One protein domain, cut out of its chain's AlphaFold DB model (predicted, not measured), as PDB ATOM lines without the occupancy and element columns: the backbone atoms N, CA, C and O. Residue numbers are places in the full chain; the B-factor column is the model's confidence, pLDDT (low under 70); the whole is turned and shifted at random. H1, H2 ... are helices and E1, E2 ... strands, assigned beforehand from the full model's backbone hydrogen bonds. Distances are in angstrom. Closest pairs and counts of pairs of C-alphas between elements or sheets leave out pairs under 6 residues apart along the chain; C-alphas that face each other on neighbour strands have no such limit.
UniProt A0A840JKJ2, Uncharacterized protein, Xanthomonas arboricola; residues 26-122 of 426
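AT A GLANCE: This is residues 26 to 122 of the 426 residues of an uncharacterized protein of Xanthomonas arboricola (UniProt A0A840JKJ2). The model is two lobes set end to end along its longest axis: in one, the helical hairpin of H2 and H3 lies over one side of a small two-stranded sheet, E2 and E3, with the short helix H1 at the far end; in the other, H4 and E1 are near each other, with E4 and two long links around them. The chain passes between the lobes twice, where E1 runs on into E2 and where the long link after E3 comes back toward E1. The printed part has 97 residues with four named helices and four named strands, in the order E1, E2, H1, H2, H3, E3, H4, E4, and the class is mixed, helices and strands. The sheet has the order E2 - E3 and is antiparallel, while E1 and E4 pair with no named strand. The whole is compact, with a radius of gyration of the C-alphas of 14.2 A, yet elongated in outline, spanning 45 by 28 by 19 A.

IN THESE COORDINATES: The printed part opens with E1, residues 26 to 30, 13.4 A from first to last C-alpha, beginning at C-alpha 26 at (307.532, 255.429, 297.140). E2 follows at residues 33 to 36, and H1 is residues 38 to 41. H2, the longest helix by residues, holds residues 44 to 55 over 16.5 A. H3, residues 60 to 70, is 15.3 A long and begins at C-alpha 60 at (305.710, 273.287, 296.596). E3 is residues 78 to 81. H4, residues 96 to 106, is 16.0 A long, and E4, residues 119 to 121, ends at C-alpha 121 at (299.522, 252.018, 286.082).

HOW THE PARTS SIT: E2 and E3 are antiparallel neighbours, with 135 degrees between their directions. The C-alphas of Lys 34 and Pro 80 face each other at 4.2 A, and N 79 and O 35 at 2.8 A and N 35 and O 79 at 2.9 A are within hydrogen-bond range. The closest C-alphas of H3 and E2 are those of Lys 34 and Phe 60, 6.6 A apart, and those of H3 and E3 are Glu 64 and Leu 78, at 6.5 A. H2 and H3 form a helical hairpin: they touch, closest at the C-alphas of Gly 53 and Ile 63, 5.8 A apart, and run opposite ways at a shallow tilt of 31 degrees. H1 and H2 touch only at the corner by their link, and only just, with 3 pairs of C-alphas within 8 A; H2 does so with residues 46 to 47 alone, and the closest C-alphas are those of Ala 41 and Arg 47, at 6.0 A. E1 runs on into E2 across a break of 2 residues, at 58 degrees. Residues 29 to 30 of E1 form a short antiparallel pairing with residues 87 to 88. E1 and H4 are near each other, with 9 pairs of C-alphas within 10 A. H4 touches no helix; the closest C-alphas of H4 and E4 are those of Tyr 106 and Phe 119, 6.0 A apart. Every O i to N i+4 pair is within hydrogen-bond range in H2 and H3, and 6 of 7 in H4; H1 is too short for such a pair, and its one O i to N i+3 pair is within range.

THE WHOLE: The two C-alphas farthest apart are those of Glu 73 and Val 122, 45.0 A. The printed part has no cut. The links E3 to H4 and H4 to E4 are long, with 14 and 12 residues, and in the second residues 108 to 109 form a short antiparallel pairing with residues 114 to 115. The mean pLDDT of the printed part is 95.4, and no printed residue is under 70.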
ATOM      1  N   ALA A  26     306.215 255.076 297.682       93.25
ATOM      2  CA  ALA A  26     307.532 255.429 297.140       93.25
ATOM      3  C   ALA A  26     307.655 256.898 296.710       93.25
ATOM      4  O   ALA A  26     308.735 257.342 296.328       93.25
ATOM      5  N   GLY A  27     306.557 257.651 296.738       94.94
ATOM      6  CA  GLY A  27     306.542 259.068 296.398       94.94
ATOM      7  C   GLY A  27     305.202 259.537 295.857       94.94
ATOM      8  O   GLY A  27     304.282 258.743 295.634       94.94
ATOM      9  N   LYS A  28     305.096 260.854 295.686       96.19
ATOM     10  CA  LYS A  28     303.844 261.536 295.358       96.19
ATOM     11  C   LYS A  28     303.912 262.169 293.975       96.19
ATOM     12  O   LYS A  28     304.722 263.056 293.718       96.19
ATOM     13  N   ILE A  29     302.989 261.767 293.110       97.19
ATOM     14  CA  ILE A  29     302.682 262.458 291.861       97.19
ATOM     15  C   ILE A  29     301.541 263.438 292.141       97.19
ATOM     16  O   ILE A  29     300.526 263.102 292.755       97.19
ATOM     17  N   ARG A  30     301.704 264.684 291.703       95.88
ATOM     18  CA  ARG A  30     300.705 265.738 291.885       95.88
ATOM     19  C   ARG A  30     299.857 265.881 290.631       95.88
ATOM     20  O   ARG A  30     300.370 265.950 289.516       95.88
ATOM     21  N   ALA A  31     298.550 266.032 290.822       94.94
ATOM     22  CA  ALA A  31     297.593 266.289 289.749       94.94
ATOM     23  C   ALA A  31     297.667 267.715 289.173       94.94
ATOM     24  O   ALA A  31     296.791 268.111 288.416       94.94
ATOM     25  N   GLY A  32     298.662 268.524 289.518       93.81
ATOM     26  CA  GLY A  32     298.798 269.888 289.017       93.81
ATOM     27  C   GLY A  32     300.023 270.572 289.599       93.81
ATOM     28  O   GLY A  32     300.898 269.914 290.168       93.81
ATOM     29  N   ILE A  33     300.061 271.895 289.478       95.25
ATOM     30  CA  ILE A  33     301.156 272.733 289.977       95.25
ATOM     31  C   ILE A  33     300.626 273.760 290.982       95.25
ATOM     32  O   ILE A  33     299.426 274.026 291.020       95.25
ATOM     33  N   LYS A  34     301.508 274.371 291.779       96.50
ATOM     34  CA  LYS A  34     301.224 275.673 292.395       96.50
ATOM     35  C   LYS A  34     302.041 276.746 291.679       96.50
ATOM     36  O   LYS A  34     303.196 276.498 291.361       96.50
ATOM     37  N   VAL A  35     301.455 277.912 291.445       97.00
ATOM     38  CA  VAL A  35     302.123 279.084 290.857       97.00
ATOM     39  C   VAL A  35     302.079 280.252 291.831       97.00
ATOM     40  O   VAL A  35     301.269 280.251 292.756       97.00
ATOM     41  N   LEU A  36     302.930 281.257 291.632       97.75
ATOM     42  CA  LEU A  36     302.873 282.489 292.416       97.75
ATOM     43  C   LEU A  36     301.514 283.183 292.254       97.75
ATOM     44  O   LEU A  36     300.976 283.274 291.148       97.75
ATOM     45  N   THR A  37     300.976 283.713 293.352       97.00
ATOM     46  CA  THR A  37     299.853 284.661 293.286       97.00
ATOM     47  C   THR A  37     300.280 285.931 292.555       97.00
ATOM     48  O   THR A  37     301.464 286.251 292.520       97.00
ATOM     49  N   GLN A  38     299.338 286.711 292.013       95.44
ATOM     50  CA  GLN A  38     299.673 287.973 291.329       95.44
ATOM     51  C   GLN A  38     300.511 288.914 292.212       95.44
ATOM     52  O   GLN A  38     301.483 289.501 291.741       95.44
ATOM     53  N   LYS A  39     300.183 288.999 293.509       94.69
ATOM     54  CA  LYS A  39     300.925 289.809 294.486       94.69
ATOM     55  C   LYS A  39     302.348 289.294 294.693       94.69
ATOM     56  O   LYS A  39     303.289 290.075 294.613       94.69
ATOM     57  N   ALA A  40     302.518 287.989 294.915       95.75
ATOM     58  CA  ALA A  40     303.844 287.398 295.073       95.75
ATOM     59  C   ALA A  40     304.659 287.509 293.774       95.75
ATOM     60  O   ALA A  40     305.837 287.845 293.798       95.75
ATOM     61  N   ALA A  41     304.014 287.327 292.622       95.50
ATOM     62  CA  ALA A  41     304.627 287.493 291.317       95.50
ATOM     63  C   ALA A  41     305.041 288.942 291.032       95.50
ATOM     64  O   ALA A  41     305.860 289.135 290.152       95.50
ATOM     65  N   ALA A  42     304.549 289.973 291.716       95.50
ATOM     66  CA  ALA A  42     305.052 291.337 291.518       95.50
ATOM     67  C   ALA A  42     306.438 291.565 292.156       95.50
ATOM     68  O   ALA A  42     307.123 292.525 291.814       95.50
ATOM     69  N   LEU A  43     306.869 290.680 293.062       96.38
ATOM     70  CA  LEU A  43     308.089 290.843 293.845       96.38
ATOM     71  C   LEU A  43     309.249 290.037 293.230       96.38
ATOM     72  O   LEU A  43     309.181 288.803 293.199       96.38
ATOM     73  N   PRO A  44     310.354 290.684 292.800       97.06
ATOM     74  CA  PRO A  44     311.482 289.992 292.167       97.06
ATOM     75  C   PRO A  44     312.086 288.879 293.033       97.06
ATOM     76  O   PRO A  44     312.398 287.801 292.534       97.06
ATOM     77  N   LYS A  45     312.180 289.103 294.350       96.69
ATOM     78  CA  LYS A  45     312.709 288.116 295.303       96.69
ATOM     79  C   LYS A  45     311.844 286.850 295.373       96.69
ATOM     80  O   LYS A  45     312.384 285.750 295.426       96.69
ATOM     81  N   ALA A  46     310.516 286.988 295.333       97.19
ATOM     82  CA  ALA A  46     309.604 285.844 295.339       97.19
ATOM     83  C   ALA A  46     309.689 285.040 294.032       97.19
ATOM     84  O   ALA A  46     309.685 283.811 294.083       97.19
ATOM     85  N   ARG A  47     309.820 285.717 292.878       97.69
ATOM     86  CA  ARG A  47     310.062 285.059 291.579       97.69
ATOM     87  C   ARG A  47     311.342 284.234 291.596       97.69
ATOM     88  O   ARG A  47     311.284 283.048 291.297       97.69
ATOM     89  N   ALA A  48     312.451 284.835 292.026       97.88
ATOM     90  CA  ALA A  48     313.744 284.159 292.077       97.88
ATOM     91  C   ALA A  48     313.710 282.909 292.972       97.88
ATOM     92  O   ALA A  48     314.149 281.841 292.555       97.88
ATOM     93  N   LEU A  49     313.124 283.012 294.173       97.88
ATOM     94  CA  LEU A  49     312.979 281.870 295.086       97.88
ATOM     95  C   LEU A  49     312.088 280.768 294.500       97.88
ATOM     96  O   LEU A  49     312.399 279.582 294.629       97.88
ATOM     97  N   TYR A  50     310.992 281.147 293.843       98.00
ATOM     98  CA  TYR A  50     310.103 280.197 293.184       98.00
ATOM     99  C   TYR A  50     310.805 279.467 292.032       98.00
ATOM    100  O   TYR A  50     310.787 278.240 291.993       98.00
ATOM    101  N   GLU A  51     311.452 280.198 291.123       97.12
ATOM    102  CA  GLU A  51     312.171 279.637 289.973       97.12
ATOM    103  C   GLU A  51     313.323 278.730 290.418       97.12
ATOM    104  O   GLU A  51     313.445 277.608 289.924       97.12
ATOM    105  N   GLN A  52     314.100 279.158 291.417       97.44
ATOM    106  CA  GLN A  52     315.170 278.357 292.010       97.44
ATOM    107  C   GLN A  52     314.635 277.047 292.597       97.44
ATOM    108  O   GLN A  52     315.182 275.978 292.329       97.44
ATOM    109  N   GLY A  53     313.556 277.101 293.381       96.88
ATOM    110  CA  GLY A  53     312.970 275.897 293.967       96.88
ATOM    111  C   GLY A  53     312.310 274.982 292.931       96.88
ATOM    112  O   GLY A  53     312.319 273.757 293.081       96.88
ATOM    113  N   VAL A  54     311.763 275.550 291.848       94.81
ATOM    114  CA  VAL A  54     311.292 274.791 290.679       94.81
ATOM    115  C   VAL A  54     312.435 274.045 290.009       94.81
ATOM    116  O   VAL A  54     312.336 272.826 289.873       94.81
ATOM    117  N   ALA A  55     313.527 274.734 289.686       93.50
ATOM    118  CA  ALA A  55     314.707 274.137 289.071       93.50
ATOM    119  C   ALA A  55     315.362 273.068 289.964       93.50
ATOM    120  O   ALA A  55     315.768 272.018 289.477       93.50
ATOM    121  N   ALA A  56     315.397 273.288 291.281       94.31
ATOM    122  CA  ALA A  56     315.958 272.346 292.250       94.31
ATOM    123  C   ALA A  56     315.047 271.140 292.563       94.31
ATOM    124  O   ALA A  56     315.393 270.306 293.398       94.31
ATOM    125  N   GLY A  57     313.857 271.048 291.955       93.25
ATOM    126  CA  GLY A  57     312.935 269.934 292.189       93.25
ATOM    127  C   GLY A  57     312.356 269.874 293.610       93.25
ATOM    128  O   GLY A  57     311.903 268.804 294.021       93.25
ATOM    129  N   GLN A  58     312.356 270.994 294.347       96.38
ATOM    130  CA  GLN A  58     311.781 271.112 295.696       96.38
ATOM    131  C   GLN A  58     310.277 270.835 295.702       96.38
ATOM    132  O   GLN A  58     309.616 270.979 294.680       96.38
ATOM    133  N   THR A  59     309.686 270.482 296.838       95.62
ATOM    134  CA  THR A  59     308.220 270.423 296.935       95.62
ATOM    135  C   THR A  59     307.633 271.836 296.918       95.62
ATOM    136  O   THR A  59     308.293 272.817 297.261       95.62
ATOM    137  N   PHE A  60     306.361 271.973 296.537       95.31
ATOM    138  CA  PHE A  60     305.710 273.287 296.596       95.31
ATOM    139  C   PHE A  60     305.613 273.837 298.024       95.31
ATOM    140  O   PHE A  60     305.627 275.049 298.195       95.31
ATOM    141  N   ASP A  61     305.545 272.967 299.031       93.94
ATOM    142  CA  ASP A  61     305.459 273.386 300.430       93.94
ATOM    143  C   ASP A  61     306.823 273.890 300.934       93.94
ATOM    144  O   ASP A  61     306.877 274.885 301.650       93.94
ATOM    145  N   GLN A  62     307.929 273.290 300.474       96.00
ATOM    146  CA  GLN A  62     309.284 273.817 300.699       96.00
ATOM    147  C   GLN A  62     309.470 275.195 300.051       96.00
ATOM    148  O   GLN A  62     309.992 276.108 300.689       96.00
ATOM    149  N   ILE A  63     309.002 275.374 298.810       97.06
ATOM    150  CA  ILE A  63     309.057 276.677 298.124       97.06
ATOM    151  C   ILE A  63     308.225 277.720 298.874       97.06
ATOM    152  O   ILE A  63     308.676 278.842 299.089       97.06
ATOM    153  N   GLU A  64     307.012 277.354 299.288       95.69
ATOM    154  CA  GLU A  64     306.116 278.232 300.042       95.69
ATOM    155  C   GLU A  64     306.742 278.664 301.375       95.69
ATOM    156  O   GLU A  64     306.725 279.852 301.697       95.69
ATOM    157  N   GLN A  65     307.383 277.739 302.100       95.44
ATOM    158  CA  GLN A  65     308.136 278.034 303.323       95.44
ATOM    159  C   GLN A  65     309.338 278.951 303.067       95.44
ATOM    160  O   GLN A  65     309.546 279.898 303.823       95.44
ATOM    161  N   ALA A  66     310.107 278.713 302.001       96.38
ATOM    162  CA  ALA A  66     311.255 279.547 301.650       96.38
ATOM    163  C   ALA A  66     310.836 280.989 301.321       96.38
ATOM    164  O   ALA A  66     311.472 281.942 301.775       96.38
ATOM    165  N   ILE A  67     309.733 281.163 300.585       97.06
ATOM    166  CA  ILE A  67     309.177 282.488 300.289       97.06
ATOM    167  C   ILE A  67     308.656 283.148 301.569       97.06
ATOM    168  O   ILE A  67     308.990 284.302 301.817       97.06
ATOM    169  N   ALA A  68     307.893 282.428 302.396       94.56
ATOM    170  CA  ALA A  68     307.340 282.967 303.640       94.56
ATOM    171  C   ALA A  68     308.429 283.380 304.646       94.56
ATOM    172  O   ALA A  68     308.291 284.395 305.321       94.56
ATOM    173  N   ALA A  69     309.538 282.638 304.720       95.06
ATOM    174  CA  ALA A  69     310.684 283.006 305.550       95.06
ATOM    175  C   ALA A  69     311.397 284.266 305.033       95.06
ATOM    176  O   ALA A  69     311.875 285.085 305.815       95.06
ATOM    177  N   ALA A  70     311.474 284.431 303.710       95.62
ATOM    178  CA  ALA A  70     312.174 285.543 303.078       95.62
ATOM    179  C   ALA A  70     311.338 286.827 302.947       95.62
ATOM    180  O   ALA A  70     311.934 287.896 302.769       95.62
ATOM    181  N   LEU A  71     310.006 286.696 302.957       95.25
ATOM    182  CA  LEU A  71     308.996 287.745 302.772       95.25
ATOM    183  C   LEU A  71     307.785 287.469 303.697       95.25
ATOM    184  O   LEU A  71     306.741 287.006 303.223       95.25
ATOM    185  N   PRO A  72     307.906 287.710 305.017       92.56
ATOM    186  CA  PRO A  72     306.878 287.352 306.005       92.56
ATOM    187  C   PRO A  72     305.529 288.060 305.811       92.56
ATOM    188  O   PRO A  72     304.495 287.580 306.277       92.56
ATOM    189  N   GLU A  73     305.515 289.199 305.120       91.94
ATOM    190  CA  GLU A  73     304.306 289.947 304.779       91.94
ATOM    191  C   GLU A  73     303.417 289.240 303.737       91.94
ATOM    192  O   GLU A  73     302.214 289.517 303.656       91.94
ATOM    193  N   LEU A  74     303.969 288.305 302.953       91.50
ATOM    194  CA  LEU A  74     303.216 287.546 301.957       91.50
ATOM    195  C   LEU A  74     302.462 286.378 302.597       91.50
ATOM    196  O   LEU A  74     303.015 285.317 302.877       91.50
ATOM    197  N   LYS A  75     301.143 286.534 302.731       88.19
ATOM    198  CA  LYS A  75     300.243 285.434 303.099       88.19
ATOM    199  C   LYS A  75     299.880 284.614 301.860       88.19
ATOM    200  O   LYS A  75     299.392 285.182 300.885       88.19
ATOM    201  N   HIS A  76     300.081 283.296 301.924       90.12
ATOM    202  CA  HIS A  76     299.774 282.334 300.850       90.12
ATOM    203  C   HIS A  76     300.397 282.726 299.494       90.12
ATOM    204  O   HIS A  76     299.684 283.077 298.550       90.12
ATOM    205  N   PRO A  77     301.738 282.717 299.372       95.19
ATOM    206  CA  PRO A  77     302.422 283.188 298.168       95.19
ATOM    207  C   PRO A  77     302.144 282.320 296.933       95.19
ATOM    208  O   PRO A  77     302.324 282.799 295.812       95.19
ATOM    209  N   LEU A  78     301.687 281.077 297.120       96.94
ATOM    210  CA  LEU A  78     301.389 280.132 296.050       96.94
ATOM    211  C   LEU A  78     299.898 279.784 295.985       96.94
ATOM    212  O   LEU A  78     299.236 279.610 297.003       96.94
ATOM    213  N   VAL A  79     299.392 279.603 294.768       96.06
ATOM    214  CA  VAL A  79     298.022 279.162 294.485       96.06
ATOM    215  C   VAL A  79     298.044 277.944 293.553       96.06
ATOM    216  O   VAL A  79     298.851 277.910 292.618       96.06
ATOM    217  N   PRO A  80     297.203 276.918 293.777       94.94
ATOM    218  CA  PRO A  80     297.080 275.796 292.851       94.94
ATOM    219  C   PRO A  80     296.651 276.253 291.452       94.94
ATOM    220  O   PRO A  80     295.796 277.123 291.309       94.94
ATOM    221  N   ARG A  81     297.203 275.623 290.414       95.38
ATOM    222  CA  ARG A  81     296.797 275.824 289.022       95.38
ATOM    223  C   ARG A  81     296.483 274.487 288.369       95.38
ATOM    224  O   ARG A  81     297.276 273.544 288.418       95.38
ATOM    225  N   ASN A  82     295.309 274.431 287.752       94.81
ATOM    226  CA  ASN A  82     294.856 273.286 286.980       94.81
ATOM    227  C   ASN A  82     295.530 273.308 285.594       94.81
ATOM    228  O   ASN A  82     295.498 274.322 284.899       94.81
ATOM    229  N   VAL A  83     296.207 272.215 285.242       96.06
ATOM    230  CA  VAL A  83     297.048 272.074 284.037       96.06
ATOM    231  C   VAL A  83     296.835 270.692 283.403       96.06
ATOM    232  O   VAL A  83     296.434 269.773 284.127       96.06
ATOM    233  N   PRO A  84     297.127 270.496 282.102       96.81
ATOM    234  CA  PRO A  84     296.890 269.224 281.411       96.81
ATOM    235  C   PRO A  84     297.860 268.087 281.768       96.81
ATOM    236  O   PRO A  84     297.622 266.955 281.366       96.81
ATOM    237  N   TRP A  85     298.921 268.337 282.540       97.31
ATOM    238  CA  TRP A  85     299.915 267.319 282.915       97.31
ATOM    239  C   TRP A  85     299.987 267.071 284.423       97.31
ATOM    240  O   TRP A  85     299.595 267.902 285.247       97.31
ATOM    241  N   PHE A  86     300.513 265.918 284.801       97.75
ATOM    242  CA  PHE A  86     300.891 265.553 286.158       97.75
ATOM    243  C   PHE A  86     302.310 266.028 286.474       97.75
ATOM    244  O   PHE A  86     303.141 266.216 285.588       97.75
ATOM    245  N   THR A  87     302.599 266.230 287.756       95.88
ATOM    246  CA  THR A  87     303.904 266.718 288.209       95.88
ATOM    247  C   THR A  87     304.544 265.707 289.151       95.88
ATOM    248  O   THR A  87     303.998 265.426 290.217       95.88
ATOM    249  N   ALA A  88     305.716 265.201 288.773       95.00
ATOM    250  CA  ALA A  88     306.606 264.420 289.625       95.00
ATOM    251  C   ALA A  88     307.858 265.262 289.906       95.00
ATOM    252  O   ALA A  88     308.576 265.627 288.978       95.00
ATOM    253  N   ARG A  89     308.093 265.630 291.169       94.19
ATOM    254  CA  ARG A  89     309.256 266.435 291.583       94.19
ATOM    255  C   ARG A  89     310.175 265.572 292.425       94.19
ATOM    256  O   ARG A  89     309.672 264.825 293.249       94.19
ATOM    257  N   GLY A  90     311.492 265.707 292.279       94.69
ATOM    258  CA  GLY A  90     312.451 264.870 293.010       94.69
ATOM    259  C   GLY A  90     312.203 264.825 294.523       94.69
ATOM    260  O   GLY A  90     312.178 263.746 295.101       94.69
ATOM    261  N   GLN A  91     311.922 265.972 295.152       96.12
ATOM    262  CA  GLN A  91     311.688 266.057 296.603       96.12
ATOM    263  C   GLN A  91     310.287 265.597 297.054       96.12
ATOM    264  O   GLN A  91     310.023 265.534 298.251       96.12
ATOM    265  N   ASP A  92     309.379 265.257 296.130       95.44
ATOM    266  CA  ASP A  92     308.110 264.588 296.466       95.44
ATOM    267  C   ASP A  92     308.297 263.056 296.654       95.44
ATOM    268  O   ASP A  92     307.333 262.339 296.943       95.44
ATOM    269  N   PHE A  93     309.528 262.544 296.499       95.88
ATOM    270  CA  PHE A  93     309.892 261.127 296.579       95.88
ATOM    271  C   PHE A  93     311.044 260.941 297.581       95.88
ATOM    272  O   PHE A  93     312.019 261.689 297.522       95.88
ATOM    273  N   PRO A  94     311.007 259.920 298.462       93.88
ATOM    274  CA  PRO A  94     312.162 259.560 299.288       93.88
ATOM    275  C   PRO A  94     313.413 259.221 298.465       93.88
ATOM    276  O   PRO A  94     314.524 259.507 298.898       93.88
ATOM    277  N   ASN A  95     313.234 258.640 297.272       94.38
ATOM    278  CA  ASN A  95     314.291 258.473 296.279       94.38
ATOM    279  C   ASN A  95     314.014 259.383 295.065       94.38
ATOM    280  O   ASN A  95     313.197 259.015 294.213       94.38
ATOM    281  N   PRO A  96     314.703 260.535 294.943       94.50
ATOM    282  CA  PRO A  96     314.486 261.486 293.852       94.50
ATOM    283  C   PRO A  96     314.711 260.912 292.448       94.50
ATOM    284  O   PRO A  96     314.117 261.404 291.489       94.50
ATOM    285  N   VAL A  97     315.522 259.853 292.315       94.62
ATOM    286  CA  VAL A  97     315.795 259.194 291.025       94.62
ATOM    287  C   VAL A  97     314.516 258.612 290.417       94.62
ATOM    288  O   VAL A  97     314.371 258.612 289.199       94.62
ATOM    289  N   LEU A  98     313.553 258.180 291.241       95.94
ATOM    290  CA  LEU A  98     312.280 257.637 290.752       95.94
ATOM    291  C   LEU A  98     311.467 258.689 289.988       95.94
ATOM    292  O   LEU A  98     310.901 258.380 288.943       95.94
ATOM    293  N   ALA A  99     311.440 259.937 290.467       95.56
ATOM    294  CA  ALA A  99     310.749 261.024 289.772       95.56
ATOM    295  C   ALA A  99     311.356 261.275 288.383       95.56
ATOM    296  O   ALA A  99     310.625 261.459 287.411       95.56
ATOM    297  N   GLN A 100     312.690 261.231 288.297       93.88
ATOM    298  CA  GLN A 100     313.421 261.390 287.044       93.88
ATOM    299  C   GLN A 100     313.145 260.227 286.085       93.88
ATOM    300  O   GLN A 100     312.777 260.467 284.943       93.88
ATOM    301  N   GLN A 101     313.209 258.978 286.560       95.88
ATOM    302  CA  GLN A 101     312.895 257.793 285.752       95.88
ATOM    303  C   GLN A 101     311.474 257.833 285.178       95.88
ATOM    304  O   GLN A 101     311.277 257.494 284.013       95.88
ATOM    305  N   ILE A 102     310.487 258.275 285.967       97.06
ATOM    306  CA  ILE A 102     309.100 258.427 285.500       97.06
ATOM    307  C   ILE A 102     309.034 259.447 284.358       97.06
ATOM    308  O   ILE A 102     308.424 259.169 283.327       97.06
ATOM    309  N   LEU A 103     309.663 260.613 284.526       95.56
ATOM    310  CA  LEU A 103     309.684 261.655 283.498       95.56
ATOM    311  C   LEU A 103     310.490 261.255 282.261       95.56
ATOM    312  O   LEU A 103     310.097 261.614 281.161       95.56
ATOM    313  N   ASP A 104     311.580 260.515 282.406       95.38
ATOM    314  CA  ASP A 104     312.379 260.068 281.263       95.38
ATOM    315  C   ASP A 104     311.689 258.967 280.461       95.38
ATOM    316  O   ASP A 104     311.829 258.928 279.241       95.38
ATOM    317  N   THR A 105     310.917 258.105 281.128       96.81
ATOM    318  CA  THR A 105     310.210 256.992 280.476       96.81
ATOM    319  C   THR A 105     308.887 257.440 279.850       96.81
ATOM    320  O   THR A 105     308.541 256.988 278.762       96.81
ATOM    321  N   TYR A 106     308.139 258.317 280.527       97.38
ATOM    322  CA  TYR A 106     306.754 258.665 280.162       97.38
ATOM    323  C   TYR A 106     306.519 260.162 279.945       97.38
ATOM    324  O   TYR A 106     305.396 260.582 279.666       97.38
ATOM    325  N   GLY A 107     307.539 260.998 280.121       96.62
ATOM    326  CA  GLY A 107     307.431 262.427 279.872       96.62
ATOM    327  C   GLY A 107     307.503 262.742 278.382       96.62
ATOM    328  O   GLY A 107     308.378 262.265 277.667       96.62
ATOM    329  N   GLU A 108     306.619 263.623 277.933       96.56
ATOM    330  CA  GLU A 108     306.572 264.114 276.559       96.56
ATOM    331  C   GLU A 108     306.880 265.609 276.545       96.56
ATOM    332  O   GLU A 108     306.446 266.346 277.434       96.56
ATOM    333  N   ASP A 109     307.602 266.076 275.528       95.62
ATOM    334  CA  ASP A 109     307.728 267.506 275.261       95.62
ATOM    335  C   ASP A 109     306.704 267.916 274.199       95.62
ATOM    336  O   ASP A 109     306.742 267.436 273.067       95.62
ATOM    337  N   ARG A 110     305.767 268.785 274.586       94.12
ATOM    338  CA  ARG A 110     304.737 269.350 273.697       94.12
ATOM    339  C   ARG A 110     304.942 270.853 273.453       94.12
ATOM    340  O   ARG A 110     303.988 271.550 273.128       94.12
ATOM    341  N   GLY A 111     306.166 271.357 273.645       88.81
ATOM    342  CA  GLY A 111     306.541 272.766 273.459       88.81
ATOM    343  C   GLY A 111     306.619 273.591 274.750       88.81
ATOM    344  O   GLY A 111     307.054 274.738 274.715       88.81
ATOM    345  N   GLU A 112     306.247 273.017 275.899       85.69
ATOM    346  CA  GLU A 112     306.313 273.653 277.233       85.69
ATOM    347  C   GLU A 112     307.304 272.931 278.175       85.69
ATOM    348  O   GLU A 112     307.222 273.009 279.415       85.69
ATOM    349  N   GLY A 113     308.242 272.205 277.558       88.56
ATOM    350  CA  GLY A 113     309.187 271.300 278.193       88.56
ATOM    351  C   GLY A 113     308.608 269.901 278.410       88.56
ATOM    352  O   GLY A 113     307.418 269.650 278.217       88.56
ATOM    353  N   ARG A 114     309.464 268.982 278.865       93.31
ATOM    354  CA  ARG A 114     309.085 267.598 279.172       93.31
ATOM    355  C   ARG A 114     308.114 267.539 280.361       93.31
ATOM    356  O   ARG A 114     308.472 267.915 281.480       93.31
ATOM    357  N   ARG A 115     306.889 267.054 280.134       96.12
ATOM    358  CA  ARG A 115     305.819 266.910 281.140       96.12
ATOM    359  C   ARG A 115     305.178 265.527 281.088       96.12
ATOM    360  O   ARG A 115     305.138 264.880 280.050       96.12
ATOM    361  N   LEU A 116     304.619 265.098 282.217       97.19
ATOM    362  CA  LEU A 116     303.918 263.821 282.335       97.19
ATOM    363  C   LEU A 116     302.437 263.999 281.972       97.19
ATOM    364  O   LEU A 116     301.635 264.344 282.835       97.19
ATOM    365  N   TYR A 117     302.057 263.819 280.709       97.50
ATOM    366  CA  TYR A 117     300.655 263.978 280.280       97.50
ATOM    367  C   TYR A 117     299.810 262.731 280.536       97.50
ATOM    368  O   TYR A 117     298.638 262.838 280.904       97.50
ATOM    369  N   ARG A 118     300.412 261.555 280.359       97.56
ATOM    370  CA  ARG A 118     299.772 260.255 280.525       97.56
ATOM    371  C   ARG A 118     300.818 259.223 280.944       97.56
ATOM    372  O   ARG A 118     301.969 259.331 280.536       97.56
ATOM    373  N   PHE A 119     300.446 258.259 281.782       98.31
ATOM    374  CA  PHE A 119     301.364 257.201 282.226       98.31
ATOM    375  C   PHE A 119     300.625 255.914 282.621       98.31
ATOM    376  O   PHE A 119     299.474 255.994 283.071       98.31
ATOM    377  N   PRO A 120     301.256 254.738 282.436       98.19
ATOM    378  CA  PRO A 120     300.628 253.458 282.715       98.19
ATOM    379  C   PRO A 120     300.654 253.150 284.211       98.19
ATOM    380  O   PRO A 120     301.599 253.506 284.917       98.19
ATOM    381  N   VAL A 121     299.635 252.443 284.690       98.19
ATOM    382  CA  VAL A 121     299.522 252.018 286.082       98.19
ATOM    383  C   VAL A 121     298.940 250.615 286.217       98.19
ATOM    384  O   VAL A 121     298.116 250.178 285.417       98.19
ATOM    385  N   VAL A 122     299.355 249.923 287.275       97.31
ATOM    386  CA  VAL A 122     298.770 248.658 287.729       97.31
ATOM    387  C   VAL A 122     298.436 248.758 289.212       97.31
ATOM    388  O   VAL A 122     299.150 249.403 289.986       97.31
TER     389      VAL A 122